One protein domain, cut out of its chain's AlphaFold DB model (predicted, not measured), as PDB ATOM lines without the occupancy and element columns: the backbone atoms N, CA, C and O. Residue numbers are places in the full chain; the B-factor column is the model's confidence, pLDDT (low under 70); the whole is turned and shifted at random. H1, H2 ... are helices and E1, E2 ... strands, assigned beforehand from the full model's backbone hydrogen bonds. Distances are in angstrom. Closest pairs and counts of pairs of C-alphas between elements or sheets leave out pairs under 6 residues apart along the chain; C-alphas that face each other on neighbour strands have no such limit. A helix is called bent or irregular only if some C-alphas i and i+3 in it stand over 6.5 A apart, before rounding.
ATOM      1  N   ALA A   8     241.324 233.161 185.939       78.62
ATOM      2  CA  ALA A   8     240.351 232.563 186.857       78.62
ATOM      3  C   ALA A   8     239.962 233.501 188.018       78.62
ATOM      4  O   ALA A   8     238.831 233.446 188.496       78.62
ATOM      5  N   LYS A   9     240.882 234.376 188.450       81.19
ATOM      6  CA  LYS A   9     240.632 235.389 189.485       81.19
ATOM      7  C   LYS A   9     240.003 236.654 188.891       81.19
ATOM      8  O   LYS A   9     239.067 237.195 189.470       81.19
ATOM      9  N   THR A  10     240.474 237.114 187.731       82.81
ATOM     10  CA  THR A  10     240.045 238.392 187.138       82.81
ATOM     11  C   THR A  10     238.735 238.306 186.359       82.81
ATOM     12  O   THR A  10     237.964 239.264 186.370       82.81
ATOM     13  N   GLN A  11     238.412 237.175 185.726       85.38
ATOM     14  CA  GLN A  11     237.190 237.037 184.925       85.38
ATOM     15  C   GLN A  11     235.900 237.213 185.753       85.38
ATOM     16  O   GLN A  11     235.023 237.969 185.318       85.38
ATOM     17  N   PRO A  12     235.752 236.605 186.950       86.62
ATOM     18  CA  PRO A  12     234.604 236.881 187.812       86.62
ATOM     19  C   PRO A  12     234.520 238.353 188.230       86.62
ATOM     20  O   PRO A  12     233.420 238.895 188.300       86.62
ATOM     21  N   LEU A  13     235.661 239.012 188.472       84.62
ATOM     22  CA  LEU A  13     235.709 240.433 188.833       84.62
ATOM     23  C   LEU A  13     235.232 241.317 187.677       84.62
ATOM     24  O   LEU A  13     234.354 242.150 187.879       84.62
ATOM     25  N   ALA A  14     235.726 241.078 186.462       85.50
ATOM     26  CA  ALA A  14     235.300 241.807 185.269       85.50
ATOM     27  C   ALA A  14     233.803 241.604 184.965       85.50
ATOM     28  O   ALA A  14     233.098 242.548 184.609       85.50
ATOM     29  N   THR A  15     233.290 240.383 185.163       88.44
ATOM     30  CA  THR A  15     231.874 240.045 184.920       88.44
ATOM     31  C   THR A  15     230.927 240.817 185.841       88.44
ATOM     32  O   THR A  15     229.811 241.140 185.442       88.44
ATOM     33  N   ARG A  16     231.368 241.162 187.060       88.25
ATOM     34  CA  ARG A  16     230.564 241.946 188.013       88.25
ATOM     35  C   ARG A  16     230.315 243.381 187.553       88.25
ATOM     36  O   ARG A  16     229.381 243.991 188.061       88.25
ATOM     37  N   ARG A  17     231.133 243.918 186.633       88.38
ATOM     38  CA  ARG A  17     231.084 245.321 186.183       88.38
ATOM     39  C   ARG A  17     230.988 246.298 187.362       88.38
ATOM     40  O   ARG A  17     230.093 247.139 187.413       88.38
ATOM     41  N   ALA A  18     231.893 246.138 188.328       91.69
ATOM     42  CA  ALA A  18     231.961 247.012 189.495       91.69
ATOM     43  C   ALA A  18     232.152 248.483 189.079       91.69
ATOM     44  O   ALA A  18     232.675 248.768 188.001       91.69
ATOM     45  N   GLN A  19     231.729 249.417 189.936       94.38
ATOM     46  CA  GLN A  19     231.863 250.855 189.664       94.38
ATOM     47  C   GLN A  19     233.333 251.293 189.563       94.38
ATOM     48  O   GLN A  19     233.650 252.199 188.792       94.38
ATOM     49  N   SER A  20     234.220 250.613 190.290       93.88
ATOM     50  CA  SER A  20     235.667 250.794 190.247       93.88
ATOM     51  C   SER A  20     236.404 249.460 190.384       93.88
ATOM     52  O   SER A  20     235.837 248.462 190.840       93.88
ATOM     53  N   TYR A  21     237.673 249.455 189.977       91.62
ATOM     54  CA  TYR A  21     238.595 248.332 190.125       91.62
ATOM     55  C   TYR A  21     239.862 248.779 190.849       91.62
ATOM     56  O   TYR A  21     240.469 249.778 190.471       91.62
ATOM     57  N   ASN A  22     240.266 248.008 191.857       90.56
ATOM     58  CA  ASN A  22     241.445 248.294 192.664       90.56
ATOM     59  C   ASN A  22     242.721 247.749 191.995       90.56
ATOM     60  O   ASN A  22     242.797 246.542 191.732       90.56
ATOM     61  N   THR A  23     243.723 248.598 191.749       87.44
ATOM     62  CA  THR A  23     245.005 248.196 191.126       87.44
ATOM     63  C   THR A  23     245.854 247.284 192.008       87.44
ATOM     64  O   THR A  23     246.632 246.493 191.483       87.44
ATOM     65  N   GLY A  24     245.653 247.316 193.329       85.69
ATOM     66  CA  GLY A  24     246.304 246.431 194.299       85.69
ATOM     67  C   GLY A  24     245.716 245.020 194.363       85.69
ATOM     68  O   GLY A  24     246.121 244.225 195.211       85.69
ATOM     69  N   THR A  25     244.749 244.685 193.504       84.75
ATOM     70  CA  THR A  25     244.215 243.321 193.425       84.75
ATOM     71  C   THR A  25     245.330 242.367 193.007       84.75
ATOM     72  O   THR A  25     245.822 242.450 191.888       84.75
ATOM     73  N   ASP A  26     245.687 241.413 193.863       82.00
ATOM     74  CA  ASP A  26     246.647 240.371 193.509       82.00
ATOM     75  C   ASP A  26     245.975 239.249 192.694       82.00
ATOM     76  O   ASP A  26     245.118 238.493 193.175       82.00
ATOM     77  N   TYR A  27     246.377 239.133 191.428       80.62
ATOM     78  CA  TYR A  27     245.864 238.122 190.509       80.62
ATOM     79  C   TYR A  27     246.937 237.214 189.895       80.62
ATOM     80  O   TYR A  27     246.557 236.205 189.298       80.62
ATOM     81  N   ILE A  28     248.236 237.493 190.063       84.25
ATOM     82  CA  ILE A  28     249.333 236.682 189.508       84.25
ATOM     83  C   ILE A  28     250.461 236.567 190.534       84.25
ATOM     84  O   ILE A  28     251.112 237.551 190.857       84.25
ATOM     85  N   ASP A  29     250.751 235.332 190.938       80.56
ATOM     86  CA  ASP A  29     251.855 234.992 191.841       80.56
ATOM     87  C   ASP A  29     253.175 234.860 191.050       80.56
ATOM     88  O   ASP A  29     253.630 233.766 190.714       80.56
ATOM     89  N   SER A  30     253.721 235.997 190.610       82.75
ATOM     90  CA  SER A  30     255.009 236.101 189.911       82.75
ATOM     91  C   SER A  30     255.636 237.468 190.175       82.75
ATOM     92  O   SER A  30     254.948 238.478 190.065       82.75
ATOM     93  N   GLU A  31     256.946 237.515 190.447       81.00
ATOM     94  CA  GLU A  31     257.680 238.757 190.762       81.00
ATOM     95  C   GLU A  31     257.510 239.862 189.708       81.00
ATOM     96  O   GLU A  31     257.476 241.042 190.037       81.00
ATOM     97  N   LEU A  32     257.378 239.484 188.433       84.31
ATOM     98  CA  LEU A  32     257.174 240.406 187.310       84.31
ATOM     99  C   LEU A  32     255.739 240.348 186.753       84.31
ATOM    100  O   LEU A  32     255.480 240.811 185.638       84.31
ATOM    101  N   GLY A  33     254.813 239.729 187.489       85.69
ATOM    102  CA  GLY A  33     253.418 239.548 187.099       85.69
ATOM    103  C   GLY A  33     253.247 238.966 185.690       85.69
ATOM    104  O   GLY A  33     254.017 238.123 185.221       85.69
ATOM    105  N   GLY A  34     252.229 239.449 184.973       84.12
ATOM    106  CA  GLY A  34     251.964 239.028 183.593       84.12
ATOM    107  C   GLY A  34     253.082 239.392 182.607       84.12
ATOM    108  O   GLY A  34     253.276 238.679 181.623       84.12
ATOM    109  N   TYR A  35     253.850 240.453 182.878       88.12
ATOM    110  CA  TYR A  35     254.983 240.853 182.043       88.12
ATOM    111  C   TYR A  35     256.065 239.772 181.994       88.12
ATOM    112  O   TYR A  35     256.448 239.341 180.901       88.12
ATOM    113  N   GLY A  36     256.495 239.279 183.158       87.69
ATOM    114  CA  GLY A  36     257.495 238.216 183.242       87.69
ATOM    115  C   GLY A  36     257.024 236.895 182.645       87.69
ATOM    116  O   GLY A  36     257.797 236.230 181.960       87.69
ATOM    117  N   LEU A  37     255.757 236.536 182.873       85.06
ATOM    118  CA  LEU A  37     255.199 235.258 182.425       85.06
ATOM    119  C   LEU A  37     254.957 235.187 180.913       85.06
ATOM    120  O   LEU A  37     255.150 234.124 180.323       85.06
ATOM    121  N   TYR A  38     254.509 236.281 180.288       84.38
ATOM    122  CA  TYR A  38     253.986 236.236 178.916       84.38
ATOM    123  C   TYR A  38     254.778 237.041 177.899       84.38
ATOM    124  O   TYR A  38     254.875 236.631 176.742       84.38
ATOM    125  N   TYR A  39     255.322 238.188 178.297       88.88
ATOM    126  CA  TYR A  39     255.781 239.186 177.332       88.88
ATOM    127  C   TYR A  39     257.298 239.304 177.283       88.88
ATOM    128  O   TYR A  39     257.855 239.458 176.197       88.88
ATOM    129  N   ARG A  40     257.981 239.158 178.422       92.25
ATOM    130  CA  ARG A  40     259.424 239.391 178.543       92.25
ATOM    131  C   ARG A  40     260.248 238.607 177.517       92.25
ATOM    132  O   ARG A  40     260.995 239.207 176.748       92.25
ATOM    133  N   SER A  41     260.074 237.287 177.437       91.25
ATOM    134  CA  SER A  41     260.815 236.446 176.482       91.25
ATOM    135  C   SER A  41     260.518 236.797 175.024       91.25
ATOM    136  O   SER A  41     261.431 236.795 174.198       91.25
ATOM    137  N   VAL A  42     259.267 237.146 174.701       91.44
ATOM    138  CA  VAL A  42     258.886 237.570 173.348       91.44
ATOM    139  C   VAL A  42     259.552 238.901 173.009       91.44
ATOM    140  O   VAL A  42     260.184 239.010 171.963       91.44
ATOM    141  N   MET A  43     259.499 239.889 173.902       94.69
ATOM    142  CA  MET A  43     260.115 241.200 173.681       94.69
ATOM    143  C   MET A  43     261.638 241.112 173.525       94.69
ATOM    144  O   MET A  43     262.192 241.800 172.667       94.69
ATOM    145  N   ILE A  44     262.305 240.231 174.283       93.06
ATOM    146  CA  ILE A  44     263.727 239.905 174.084       93.06
ATOM    147  C   ILE A  44     263.928 239.307 172.690       93.06
ATOM    148  O   ILE A  44     264.748 239.800 171.922       93.06
ATOM    149  N   SER A  45     263.135 238.291 172.329       92.44
ATOM    150  CA  SER A  45     263.262 237.605 171.039       92.44
ATOM    151  C   SER A  45     262.991 238.507 169.833       92.44
ATOM    152  O   SER A  45     263.480 238.216 168.752       92.44
ATOM    153  N   LEU A  46     262.232 239.594 169.995       94.56
ATOM    154  CA  LEU A  46     261.991 240.592 168.949       94.56
ATOM    155  C   LEU A  46     263.032 241.726 168.952       94.56
ATOM    156  O   LEU A  46     263.011 242.576 168.061       94.56
ATOM    157  N   GLY A  47     263.939 241.756 169.933       94.38
ATOM    158  CA  GLY A  47     264.950 242.802 170.090       94.38
ATOM    159  C   GLY A  47     264.385 244.138 170.585       94.38
ATOM    160  O   GLY A  47     264.950 245.195 170.294       94.38
ATOM    161  N   LEU A  48     263.257 244.120 171.300       96.25
ATOM    162  CA  LEU A  48     262.631 245.324 171.859       96.25
ATOM    163  C   LEU A  48     263.243 245.731 173.202       96.25
ATOM    164  O   LEU A  48     263.209 246.906 173.559       96.25
ATOM    165  N   ILE A  49     263.826 244.785 173.938       96.06
ATOM    166  CA  ILE A  49     264.463 245.053 175.230       96.06
ATOM    167  C   ILE A  49     265.812 244.349 175.355       96.06
ATOM    168  O   ILE A  49     266.031 243.286 174.774       96.06
ATOM    169  N   TYR A  50     266.689 244.931 176.165       95.31
ATOM    170  CA  TYR A  50     267.820 244.250 176.768       95.31
ATOM    171  C   TYR A  50     267.368 243.636 178.098       95.31
ATOM    172  O   TYR A  50     266.841 244.370 178.939       95.31
ATOM    173  N   PRO A  51     267.554 242.323 178.310       93.06
ATOM    174  CA  PRO A  51     267.164 241.692 179.561       93.06
ATOM    175  C   PRO A  51     268.034 242.186 180.725       93.06
ATOM    176  O   PRO A  51     269.249 242.331 180.576       93.06
ATOM    177  N   GLY A  52     267.416 242.413 181.881       91.31
ATOM    178  CA  GLY A  52     268.075 242.710 183.150       91.31
ATOM    179  C   GLY A  52     267.675 241.770 184.294       91.31
ATOM    180  O   GLY A  52     266.976 240.775 184.100       91.31
ATOM    181  N   GLY A  53     268.145 242.066 185.502       88.31
ATOM    182  CA  GLY A  53     267.954 241.243 186.696       88.31
ATOM    183  C   GLY A  53     269.090 240.236 186.929       88.31
ATOM    184  O   GLY A  53     270.135 240.305 186.276       88.31
ATOM    185  N   PRO A  54     268.924 239.300 187.882       85.88
ATOM    186  CA  PRO A  54     269.968 238.343 188.242       85.88
ATOM    187  C   PRO A  54     270.489 237.559 187.027       85.88
ATOM    188  O   PRO A  54     269.717 236.943 186.296       85.88
ATOM    189  N   GLY A  55     271.807 237.581 186.814       83.81
ATOM    190  CA  GLY A  55     272.460 236.891 185.694       83.81
ATOM    191  C   GLY A  55     272.504 237.669 184.373       83.81
ATOM    192  O   GLY A  55     273.057 237.154 183.403       83.81
ATOM    193  N   PHE A  56     271.986 238.900 184.327       88.81
ATOM    194  CA  PHE A  56     272.039 239.769 183.150       88.81
ATOM    195  C   PHE A  56     272.916 241.019 183.366       88.81
ATOM    196  O   PHE A  56     273.183 241.393 184.508       88.81
ATOM    197  N   PRO A  57     273.367 241.693 182.286       88.31
ATOM    198  CA  PRO A  57     274.233 242.875 182.387       88.31
ATOM    199  C   PRO A  57     273.568 244.110 183.010       88.31
ATOM    200  O   PRO A  57     274.264 245.007 183.481       88.31
ATOM    201  N   TYR A  58     272.235 244.179 182.984       91.19
ATOM    202  CA  TYR A  58     271.463 245.320 183.471       91.19
ATOM    203  C   TYR A  58     270.694 244.963 184.749       91.19
ATOM    204  O   TYR A  58     270.262 243.822 184.899       91.19
ATOM    205  N   PRO A  59     270.466 245.917 185.668       91.12
ATOM    206  CA  PRO A  59     269.712 245.652 186.896       91.12
ATOM    207  C   PRO A  59     268.216 245.419 186.639       91.12
ATOM    208  O   PRO A  59     267.567 244.707 187.397       91.12
ATOM    209  N   VAL A  60     267.681 245.992 185.558       91.50
ATOM    210  CA  VAL A  60     266.288 245.866 185.105       91.50
ATOM    211  C   VAL A  60     266.257 245.768 183.582       91.50
ATOM    212  O   VAL A  60     267.244 246.106 182.926       91.50
ATOM    213  N   ASP A  61     265.141 245.309 183.017       94.06
ATOM    214  CA  ASP A  61     264.965 245.299 181.565       94.06
ATOM    215  C   ASP A  61     265.000 246.733 181.015       94.06
ATOM    216  O   ASP A  61     264.320 247.624 181.527       94.06
ATOM    217  N   LEU A  62     265.786 246.960 179.963       95.75
ATOM    218  CA  LEU A  62     265.931 248.275 179.334       95.75
ATOM    219  C   LEU A  62     265.401 248.248 177.900       95.75
ATOM    220  O   LEU A  62     265.723 247.318 177.161       95.75
ATOM    221  N   PRO A  63     264.647 249.260 177.440       96.38
ATOM    222  CA  PRO A  63     264.227 249.320 176.048       96.38
ATOM    223  C   PRO A  63     265.432 249.523 175.124       96.38
ATOM    224  O   PRO A  63     266.289 250.376 175.378       96.38
ATOM    225  N   THR A  64     265.464 248.788 174.012       96.25
ATOM    226  CA  THR A  64     266.357 249.104 172.889       96.25
ATOM    227  C   THR A  64     265.891 250.390 172.197       96.25
ATOM    228  O   THR A  64     264.830 250.931 172.515       96.25
ATOM    229  N   GLU A  65     266.638 250.893 171.213       96.19
ATOM    230  CA  GLU A  65     266.178 252.024 170.393       96.19
ATOM    231  C   GLU A  65     264.828 251.724 169.716       96.19
ATOM    232  O   GLU A  65     263.900 252.534 169.784       96.19
ATOM    233  N   LYS A  66     264.674 250.511 169.167       95.19
ATOM    234  CA  LYS A  66     263.408 250.030 168.592       95.19
ATOM    235  C   LYS A  66     262.310 249.930 169.646       95.19
ATOM    236  O   LYS A  66     261.201 250.405 169.420       95.19
ATOM    237  N   GLY A  67     262.621 249.359 170.811       96.44
ATOM    238  CA  GLY A  67     261.677 249.276 171.926       96.44
ATOM    239  C   GLY A  67     261.191 250.645 172.389       96.44
ATOM    240  O   GLY A  67     259.997 250.834 172.609       96.44
ATOM    241  N   ARG A  68     262.095 251.627 172.469       97.56
ATOM    242  CA  ARG A  68     261.762 253.010 172.822       97.56
ATOM    243  C   ARG A  68     260.848 253.648 171.780       97.56
ATOM    244  O   ARG A  68     259.893 254.313 172.164       97.56
ATOM    245  N   ALA A  69     261.110 253.426 170.492       97.25
ATOM    246  CA  ALA A  69     260.258 253.928 169.418       97.25
ATOM    247  C   ALA A  69     258.838 253.339 169.490       97.25
ATOM    248  O   ALA A  69     257.865 254.090 169.419       97.25
ATOM    249  N   VAL A  70     258.711 252.021 169.693       95.81
ATOM    250  CA  VAL A  70     257.409 251.354 169.882       95.81
ATOM    251  C   VAL A  70     256.687 251.924 171.106       95.81
ATOM    252  O   VAL A  70     255.536 252.342 170.995       95.81
ATOM    253  N   ALA A  71     257.369 252.012 172.253       95.38
ATOM    254  CA  ALA A  71     256.788 252.505 173.501       95.38
ATOM    255  C   ALA A  71     256.335 253.971 173.413       95.38
ATOM    256  O   ALA A  71     255.238 254.304 173.858       95.38
ATOM    257  N   GLU A  72     257.142 254.850 172.810       97.00
ATOM    258  CA  GLU A  72     256.763 256.249 172.581       97.00
ATOM    259  C   GLU A  72     255.568 256.348 171.628       97.00
ATOM    260  O   GLU A  72     254.660 257.155 171.826       97.00
ATOM    261  N   SER A  73     255.522 255.498 170.603       95.81
ATOM    262  CA  SER A  73     254.398 255.498 169.679       95.81
ATOM    263  C   SER A  73     253.095 255.060 170.345       95.81
ATOM    264  O   SER A  73     252.079 255.737 170.186       95.81
ATOM    265  N   PHE A  74     253.142 254.015 171.173       95.44
ATOM    266  CA  PHE A  74     252.000 253.585 171.977       95.44
ATOM    267  C   PHE A  74     251.577 254.668 172.981       95.44
ATOM    268  O   PHE A  74     250.393 254.982 173.095       95.44
ATOM    269  N   ARG A  75     252.537 255.332 173.644       95.44
ATOM    270  CA  ARG A  75     252.266 256.475 174.532       95.44
ATOM    271  C   ARG A  75     251.444 257.550 173.825       95.44
ATOM    272  O   ARG A  75     250.481 258.047 174.401       95.44
ATOM    273  N   ARG A  76     251.750 257.881 172.566       95.38
ATOM    274  CA  ARG A  76     250.960 258.859 171.789       95.38
ATOM    275  C   ARG A  76     249.503 258.436 171.586       95.38
ATOM    276  O   ARG A  76     248.655 259.318 171.495       95.38
ATOM    277  N   ALA A  77     249.206 257.137 171.537       93.50
ATOM    278  CA  ALA A  77     247.841 256.633 171.394       93.50
ATOM    279  C   ALA A  77     247.008 256.791 172.679       93.50
ATOM    280  O   ALA A  77     245.790 256.981 172.604       93.50
ATOM    281  N   VAL A  78     247.656 256.739 173.850       95.81
ATOM    282  CA  VAL A  78     246.976 256.685 175.156       95.81
ATOM    283  C   VAL A  78     247.159 257.922 176.036       95.81
ATOM    284  O   VAL A  78     246.408 258.079 176.997       95.81
ATOM    285  N   LYS A  79     248.102 258.822 175.724       96.31
ATOM    286  CA  LYS A  79     248.466 259.978 176.570       96.31
ATOM    287  C   LYS A  79     247.310 260.919 176.925       96.31
ATOM    288  O   LYS A  79     247.365 261.604 177.942       96.31
ATOM    289  N   ASP A  80     246.278 260.959 176.086       96.25
ATOM    290  CA  ASP A  80     245.116 261.836 176.255       96.25
ATOM    291  C   ASP A  80     243.967 261.146 177.013       96.25
ATOM    292  O   ASP A  80     242.883 261.706 177.167       96.25
ATOM    293  N   THR A  81     244.173 259.906 177.465       97.50
ATOM    294  CA  THR A  81     243.200 259.189 178.292       97.50
ATOM    295  C   THR A  81     243.310 259.627 179.746       97.50
ATOM    296  O   THR A  81     244.399 259.883 180.257       97.50
ATOM    297  N   GLU A  82     242.178 259.634 180.445       97.56
ATOM    298  CA  GLU A  82     242.151 259.939 181.875       97.56
ATOM    299  C   GLU A  82     243.005 258.956 182.692       97.56
ATOM    300  O   GLU A  82     243.697 259.376 183.615       97.56
ATOM    301  N   TYR A  83     243.023 257.673 182.304       96.69
ATOM    302  CA  TYR A  83     243.888 256.666 182.922       96.69
ATOM    303  C   TYR A  83     245.353 257.099 182.883       96.69
ATOM    304  O   TYR A  83     246.003 257.150 183.920       96.69
ATOM    305  N   TYR A  84     245.856 257.468 181.699       96.06
ATOM    306  CA  TYR A  84     247.252 257.862 181.547       96.06
ATOM    307  C   TYR A  84     247.587 259.136 182.334       96.06
ATOM    308  O   TYR A  84     248.640 259.226 182.951       96.06
ATOM    309  N   GLN A  85     246.690 260.122 182.317       96.81
ATOM    310  CA  GLN A  85     246.940 261.436 182.910       96.81
ATOM    311  C   GLN A  85     246.844 261.467 184.436       96.81
ATOM    312  O   GLN A  85     247.453 262.339 185.051       96.81
ATOM    313  N   ARG A  86     246.029 260.589 185.035       96.25
ATOM    314  CA  ARG A  86     245.714 260.637 186.471       96.25
ATOM    315  C   ARG A  86     246.142 259.398 187.241       96.25
ATOM    316  O   ARG A  86     246.527 259.540 188.386       96.25
ATOM    317  N   TYR A  87     246.072 258.219 186.627       95.38
ATOM    318  CA  TYR A  87     246.175 256.944 187.344       95.38
ATOM    319  C   TYR A  87     247.424 256.126 186.985       95.38
ATOM    320  O   TYR A  87     247.725 255.158 187.670       95.38
ATOM    321  N   PHE A  88     248.149 256.461 185.910       91.69
ATOM    322  CA  PHE A  88     249.249 255.628 185.402       91.69
ATOM    323  C   PHE A  88     250.420 255.481 186.378       91.69
ATOM    324  O   PHE A  88     251.002 254.403 186.455       91.69
ATOM    325  N   ASP A  89     250.733 256.548 187.113       91.56
ATOM    326  CA  ASP A  89     251.817 256.578 188.100       91.56
ATOM    327  C   ASP A  89     251.328 256.227 189.526       91.56
ATOM    328  O   ASP A  89     252.083 256.361 190.488       91.56
ATOM    329  N   GLU A  90     250.066 255.802 189.690       91.31
ATOM    330  CA  GLU A  90     249.498 255.420 190.988       91.31
ATOM    331  C   GLU A  90     249.579 253.897 191.204       91.31
ATOM    332  O   GLU A  90     248.862 253.124 190.568       91.31
ATOM    333  N   ASP A  91     250.410 253.453 192.154       84.50
ATOM    334  CA  ASP A  91     250.557 252.022 192.478       84.50
ATOM    335  C   ASP A  91     249.265 251.415 193.063       84.50
ATOM    336  O   ASP A  91     248.900 250.272 192.771       84.50
ATOM    337  N   LEU A  92     248.542 252.182 193.886       89.38
ATOM    338  CA  LEU A  92     247.328 251.756 194.589       89.38
ATOM    339  C   LEU A  92     246.203 252.773 194.385       89.38
ATOM    340  O   LEU A  92     246.165 253.805 195.053       89.38
ATOM    341  N   ALA A  93     245.261 252.443 193.504       93.25
ATOM    342  CA  ALA A  93     244.126 253.287 193.166       93.25
ATOM    343  C   ALA A  93     242.858 252.465 192.902       93.25
ATOM    344  O   ALA A  93     242.913 251.346 192.385       93.25
ATOM    345  N   ASP A  94     241.699 253.050 193.212       94.75
ATOM    346  CA  ASP A  94     240.402 252.559 192.749       94.75
ATOM    347  C   ASP A  94     240.021 253.291 191.463       94.75
ATOM    348  O   ASP A  94     239.626 254.458 191.476       94.75
ATOM    349  N   ILE A  95     240.127 252.596 190.334       95.12
ATOM    350  CA  ILE A  95     239.948 253.193 189.012       95.12
ATOM    351  C   ILE A  95     238.499 253.008 188.561       95.12
ATOM    352  O   ILE A  95     238.048 251.862 188.438       95.12
ATOM    353  N   PRO A  96     237.749 254.089 188.276       96.50
ATOM    354  CA  PRO A  96     236.380 253.977 187.793       96.50
ATOM    355  C   PRO A  96     236.296 253.182 186.485       96.50
ATOM    356  O   PRO A  96     237.112 253.361 185.579       96.50
ATOM    357  N   ILE A  97     235.261 252.354 186.330       94.69
ATOM    358  CA  ILE A  97     235.093 251.514 185.129       94.69
ATOM    359  C   ILE A  97     235.073 252.329 183.828       94.69
ATOM    360  O   ILE A  97     235.645 251.897 182.832       94.69
ATOM    361  N   GLY A  98     234.490 253.533 183.837       96.31
ATOM    362  CA  GLY A  98     234.476 254.414 182.666       96.31
ATOM    363  C   GLY A  98     235.877 254.854 182.222       96.31
ATOM    364  O   GLY A  98     236.134 254.962 181.022       96.31
ATOM    365  N   VAL A  99     236.803 255.033 183.170       96.94
ATOM    366  CA  VAL A  99     238.211 255.362 182.898       96.94
ATOM    367  C   VAL A  99     238.925 254.161 182.280       96.94
ATOM    368  O   VAL A  99     239.593 254.305 181.254       96.94
ATOM    369  N   VAL A 100     238.714 252.966 182.844       93.81
ATOM    370  CA  VAL A 100     239.250 251.702 182.312       93.81
ATOM    371  C   VAL A 100     238.747 251.447 180.887       93.81
ATOM    372  O   VAL A 100     239.543 251.203 179.984       93.81
ATOM    373  N   GLU A 101     237.435 251.549 180.652       94.00
ATOM    374  CA  GLU A 101     236.835 251.343 179.329       94.00
ATOM    375  C   GLU A 101     237.343 252.375 178.306       94.00
ATOM    376  O   GLU A 101     237.634 252.013 177.164       94.00
ATOM    377  N   SER A 102     237.489 253.645 178.701       95.56
ATOM    378  CA  SER A 102     238.045 254.704 177.847       95.56
ATOM    379  C   SER A 102     239.496 254.417 177.446       95.56
ATOM    380  O   SER A 102     239.842 254.500 176.263       95.56
ATOM    381  N   TYR A 103     240.328 253.999 178.406       95.81
ATOM    382  CA  TYR A 103     241.714 253.614 178.155       95.81
ATOM    383  C   TYR A 103     241.814 252.399 177.232       95.81
ATOM    384  O   TYR A 103     242.493 252.467 176.210       95.81
ATOM    385  N   ILE A 104     241.085 251.316 177.519       92.81
ATOM    386  CA  ILE A 104     241.134 250.074 176.729       92.81
ATOM    387  C   ILE A 104     240.712 250.313 175.275       92.81
ATOM    388  O   ILE A 104     241.290 249.724 174.362       92.81
ATOM    389  N   ARG A 105     239.761 251.219 175.014       93.06
ATOM    390  CA  ARG A 105     239.385 251.588 173.637       93.06
ATOM    391  C   ARG A 105     240.537 252.210 172.845       93.06
ATOM    392  O   ARG A 105     240.510 252.130 171.623       93.06
ATOM    393  N   ARG A 106     241.524 252.819 173.505       93.81
ATOM    394  CA  ARG A 106     242.745 253.353 172.875       93.81
ATOM    395  C   ARG A 106     243.909 252.366 172.917       93.81
ATOM    396  O   ARG A 106     244.671 252.305 171.964       93.81
ATOM    397  N   ALA A 107     244.018 251.600 173.998       92.44
ATOM    398  CA  ALA A 107     245.127 250.695 174.271       92.44
ATOM    399  C   ALA A 107     244.957 249.278 173.684       92.44
ATOM    400  O   ALA A 107     245.914 248.508 173.705       92.44
ATOM    401  N   CYS A 108     243.765 248.888 173.201       88.62
ATOM    402  CA  CYS A 108     243.561 247.536 172.663       88.62
ATOM    403  C   CYS A 108     244.442 247.285 171.431       88.62
ATOM    404  O   CYS A 108     244.444 248.096 170.507       88.62
ATOM    405  N   LEU A 109     245.035 246.088 171.340       84.50
ATOM    406  CA  LEU A 109     245.660 245.569 170.112       84.50
ATOM    407  C   LEU A 109     244.711 245.602 168.903       84.50
ATOM    408  O   LEU A 109     245.155 245.824 167.786       84.50
ATOM    409  N   CYS A 110     243.398 245.503 169.133       85.88
ATOM    410  CA  CYS A 110     242.342 245.725 168.145       85.88
ATOM    411  C   CYS A 110     242.533 247.015 167.322       85.88
ATOM    412  O   CYS A 110     242.106 247.092 166.174       85.88
ATOM    413  N   GLN A 111     243.120 248.060 167.920       91.19
ATOM    414  CA  GLN A 111     243.345 249.341 167.251       91.19
ATOM    415  C   GLN A 111     244.380 249.224 166.126       91.19
ATOM    416  O   GLN A 111     244.282 249.961 165.150       91.19
ATOM    417  N   LEU A 112     245.302 248.255 166.190       91.62
ATOM    418  CA  LEU A 112     246.313 248.008 165.154       91.62
ATOM    419  C   LEU A 112     245.701 247.573 163.809       91.62
ATOM    420  O   LEU A 112     246.389 247.559 162.793       91.62
ATOM    421  N   GLN A 113     244.398 247.292 163.764       92.00
ATOM    422  CA  GLN A 113     243.664 247.100 162.514       92.00
ATOM    423  C   GLN A 113     243.509 248.381 161.701       92.00
ATOM    424  O   GLN A 113     243.293 248.332 160.491       92.00
ATOM    425  N   ARG A 114     243.606 249.539 162.354       89.94
ATOM    426  CA  ARG A 114     243.434 250.833 161.712       89.94
ATOM    427  C   ARG A 114     244.780 251.394 161.287       89.94
ATOM    428  O   ARG A 114     245.700 251.518 162.091       89.94
ATOM    429  N   SER A 115     244.878 251.811 160.032       85.38
ATOM    430  CA  SER A 115     246.108 252.370 159.465       85.38
ATOM    431  C   SER A 115     246.553 253.692 160.104       85.38
ATOM    432  O   SER A 115     247.710 254.065 159.952       85.38
ATOM    433  N   ASP A 116     245.661 254.409 160.795       89.00
ATOM    434  CA  ASP A 116     245.935 255.711 161.417       89.00
ATOM    435  C   ASP A 116     246.508 255.618 162.842       89.00
ATOM    436  O   ASP A 116     246.847 256.638 163.446       89.00
ATOM    437  N   VAL A 117     246.624 254.409 163.392       92.31
ATOM    438  CA  VAL A 117     247.107 254.199 164.758       92.31
ATOM    439  C   VAL A 117     248.639 254.325 164.821       92.31
ATOM    440  O   VAL A 117     249.332 253.675 164.032       92.31
ATOM    441  N   PRO A 118     249.201 255.150 165.734       92.62
ATOM    442  CA  PRO A 118     250.602 255.576 165.649       92.62
ATOM    443  C   PRO A 118     251.633 254.446 165.716       92.62
ATOM    444  O   PRO A 118     252.700 254.528 165.109       92.62
ATOM    445  N   ASP A 119     251.376 253.416 166.513       93.56
ATOM    446  CA  ASP A 119     252.296 252.315 166.795       93.56
ATOM    447  C   ASP A 119     252.155 251.137 165.830       93.56
ATOM    448  O   ASP A 119     253.042 250.285 165.791       93.56
ATOM    449  N   ARG A 120     251.127 251.130 164.975       93.12
ATOM    450  CA  ARG A 120     250.843 250.029 164.047       93.12
ATOM    451  C   ARG A 120     252.044 249.619 163.202       93.12
ATOM    452  O   ARG A 120     252.439 248.456 163.226       93.12
ATOM    453  N   ALA A 121     252.632 250.561 162.466       93.50
ATOM    454  CA  ALA A 121     253.754 250.271 161.572       93.50
ATOM    455  C   ALA A 121     254.974 249.723 162.332       93.50
ATOM    456  O   ALA A 121     255.641 248.810 161.856       93.50
ATOM    457  N   LEU A 122     255.238 250.235 163.537       95.12
ATOM    458  CA  LEU A 122     256.371 249.801 164.357       95.12
ATOM    459  C   LEU A 122     256.143 248.414 164.965       95.12
ATOM    460  O   LEU A 122     257.079 247.621 165.038       95.12
ATOM    461  N   VAL A 123     254.912 248.101 165.379       94.25
ATOM    462  CA  VAL A 123     254.547 246.771 165.885       94.25
ATOM    463  C   VAL A 123     254.586 245.736 164.761       94.25
ATOM    464  O   VAL A 123     255.155 244.661 164.952       94.25
ATOM    465  N   LEU A 124     254.059 246.072 163.578       94.31
ATOM    466  CA  LEU A 124     254.191 245.246 162.374       94.31
ATOM    467  C   LEU A 124     255.661 244.992 162.043       94.31
ATOM    468  O   LEU A 124     256.047 243.843 161.848       94.31
ATOM    469  N   ASP A 125     256.495 246.030 162.038       95.12
ATOM    470  CA  ASP A 125     257.921 245.889 161.758       95.12
ATOM    471  C   ASP A 125     258.627 244.992 162.782       95.12
ATOM    472  O   ASP A 125     259.335 244.052 162.412       95.12
ATOM    473  N   ALA A 126     258.388 245.231 164.073       94.69
ATOM    474  CA  ALA A 126     258.935 244.414 165.145       94.69
ATOM    475  C   ALA A 126     258.501 242.949 165.004       94.69
ATOM    476  O   ALA A 126     259.320 242.045 165.164       94.69
ATOM    477  N   PHE A 127     257.241 242.693 164.654       93.88
ATOM    478  CA  PHE A 127     256.747 241.335 164.482       93.88
ATOM    479  C   PHE A 127     257.229 240.676 163.187       93.88
ATOM    480  O   PHE A 127     257.478 239.480 163.188       93.88
ATOM    481  N   LEU A 128     257.395 241.389 162.079       95.31
ATOM    482  CA  LEU A 128     257.803 240.785 160.805       95.31
ATOM    483  C   LEU A 128     259.325 240.639 160.673       95.31
ATOM    484  O   LEU A 128     259.795 239.742 159.966       95.31
ATOM    485  N   HIS A 129     260.089 241.481 161.375       95.50
ATOM    486  CA  HIS A 129     261.543 241.604 161.225       95.50
ATOM    487  C   HIS A 129     262.331 241.387 162.517       95.50
ATOM    488  O   HIS A 129     263.550 241.234 162.459       95.50
ATOM    489  N   GLY A 130     261.672 241.377 163.676       93.44
ATOM    490  CA  GLY A 130     262.316 241.154 164.966       93.44
ATOM    491  C   GLY A 130     262.701 239.693 165.192       93.44
ATOM    492  O   GLY A 130     261.879 238.778 165.040       93.44
TER     493      GLY A 130
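This is residues 8 to 130 of the 455 residues of an uncharacterized protein of Planctomycetes bacterium (UniProt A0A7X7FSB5). The model is an open ring of helices and links round a middle empty of backbone: H3 and H5 meet near their ends as a corner on one side, H2 lies across from them, the small strand pair E1 and E2 lies at one end and the stretch 46 to 64, folded back on itself, at the other. H4 packs on H5 and H7 on residues 66 to 70 of H3, while H1 touches no helix. The printed part has 123 residues, with seven named helices and two named strands in the order H1 E1 H2 H3 H4 E2 H5 H6 H7; E1 and E2 make one antiparallel sheet, and the class is mostly helix. It is only just compact, close to loose, with a radius of gyration of the C-alphas of 16.1 A and spans of 41 by 39 by 26 A.

H1, residues 8 to 15, begins at C-alpha 8, (240.351, 232.563, 186.857), and E1 is residues 20 to 22. H2, residues 33 to 45, is 18.9 A long and irregular, with C-alphas 38 and 41 7.3 A apart. H3, residues 65 to 78, the longest helix, spans 20.3 A from C-alpha 65 at (266.178, 252.024, 170.393). H4 is residues 82 to 87 and E2 residues 94 to 96. H5, residues 97 to 107, is 14.8 A long, and H6 is residues 109 to 113. H7, residues 120 to 129, is 13.9 A long and ends at C-alpha 129, (261.543, 241.604, 161.225).

E1 and E2 are antiparallel at 152 degrees, with N 21 and O 95 at 2.9 A and N 95 and O 21 at 2.8 A, within hydrogen-bond range. H3, with residues 74 to 78 alone, touches H5 at a steep tilt of 45 degrees, opposite ways; the closest C-alphas, of Val 78 and Arg 106, are 5.8 A apart. H3 also touches H7, at a shallow tilt of 30 degrees, opposite ways, closest at the C-alphas of Val 70 and Leu 122, 5.8 A. H4 touches H5 at a steep tilt of 60 degrees, closest at the C-alphas of Tyr 83 and Val 99, 5.8 A. H6 and H7 are close but not clearly touching; the closest C-alphas, of Leu 112 and Arg 120, are 5.1 A apart. H2 and H7 are near each other, while H2 and H3 are only just apart, 8.4 A at the closest. Every O i to N i+4 pair is within hydrogen-bond range in H3, H4 and H7, but 2 of 4 in H1, 6 of 9 in H2, 6 of 7 in H5 and 0 of 1 in H6, where 2 of 2 O i to N i+3 pairs are.

The two C-alphas farthest apart, of Arg 16 and Pro 57, are 44.0 A apart. The printed part has no cut. The link from H2 to H3, residues 46 to 64, is long; in it residues 49 to 50 pair with 62 to 63, antiparallel. The mean pLDDT of the printed part is 91.5, and no printed residue is under 70.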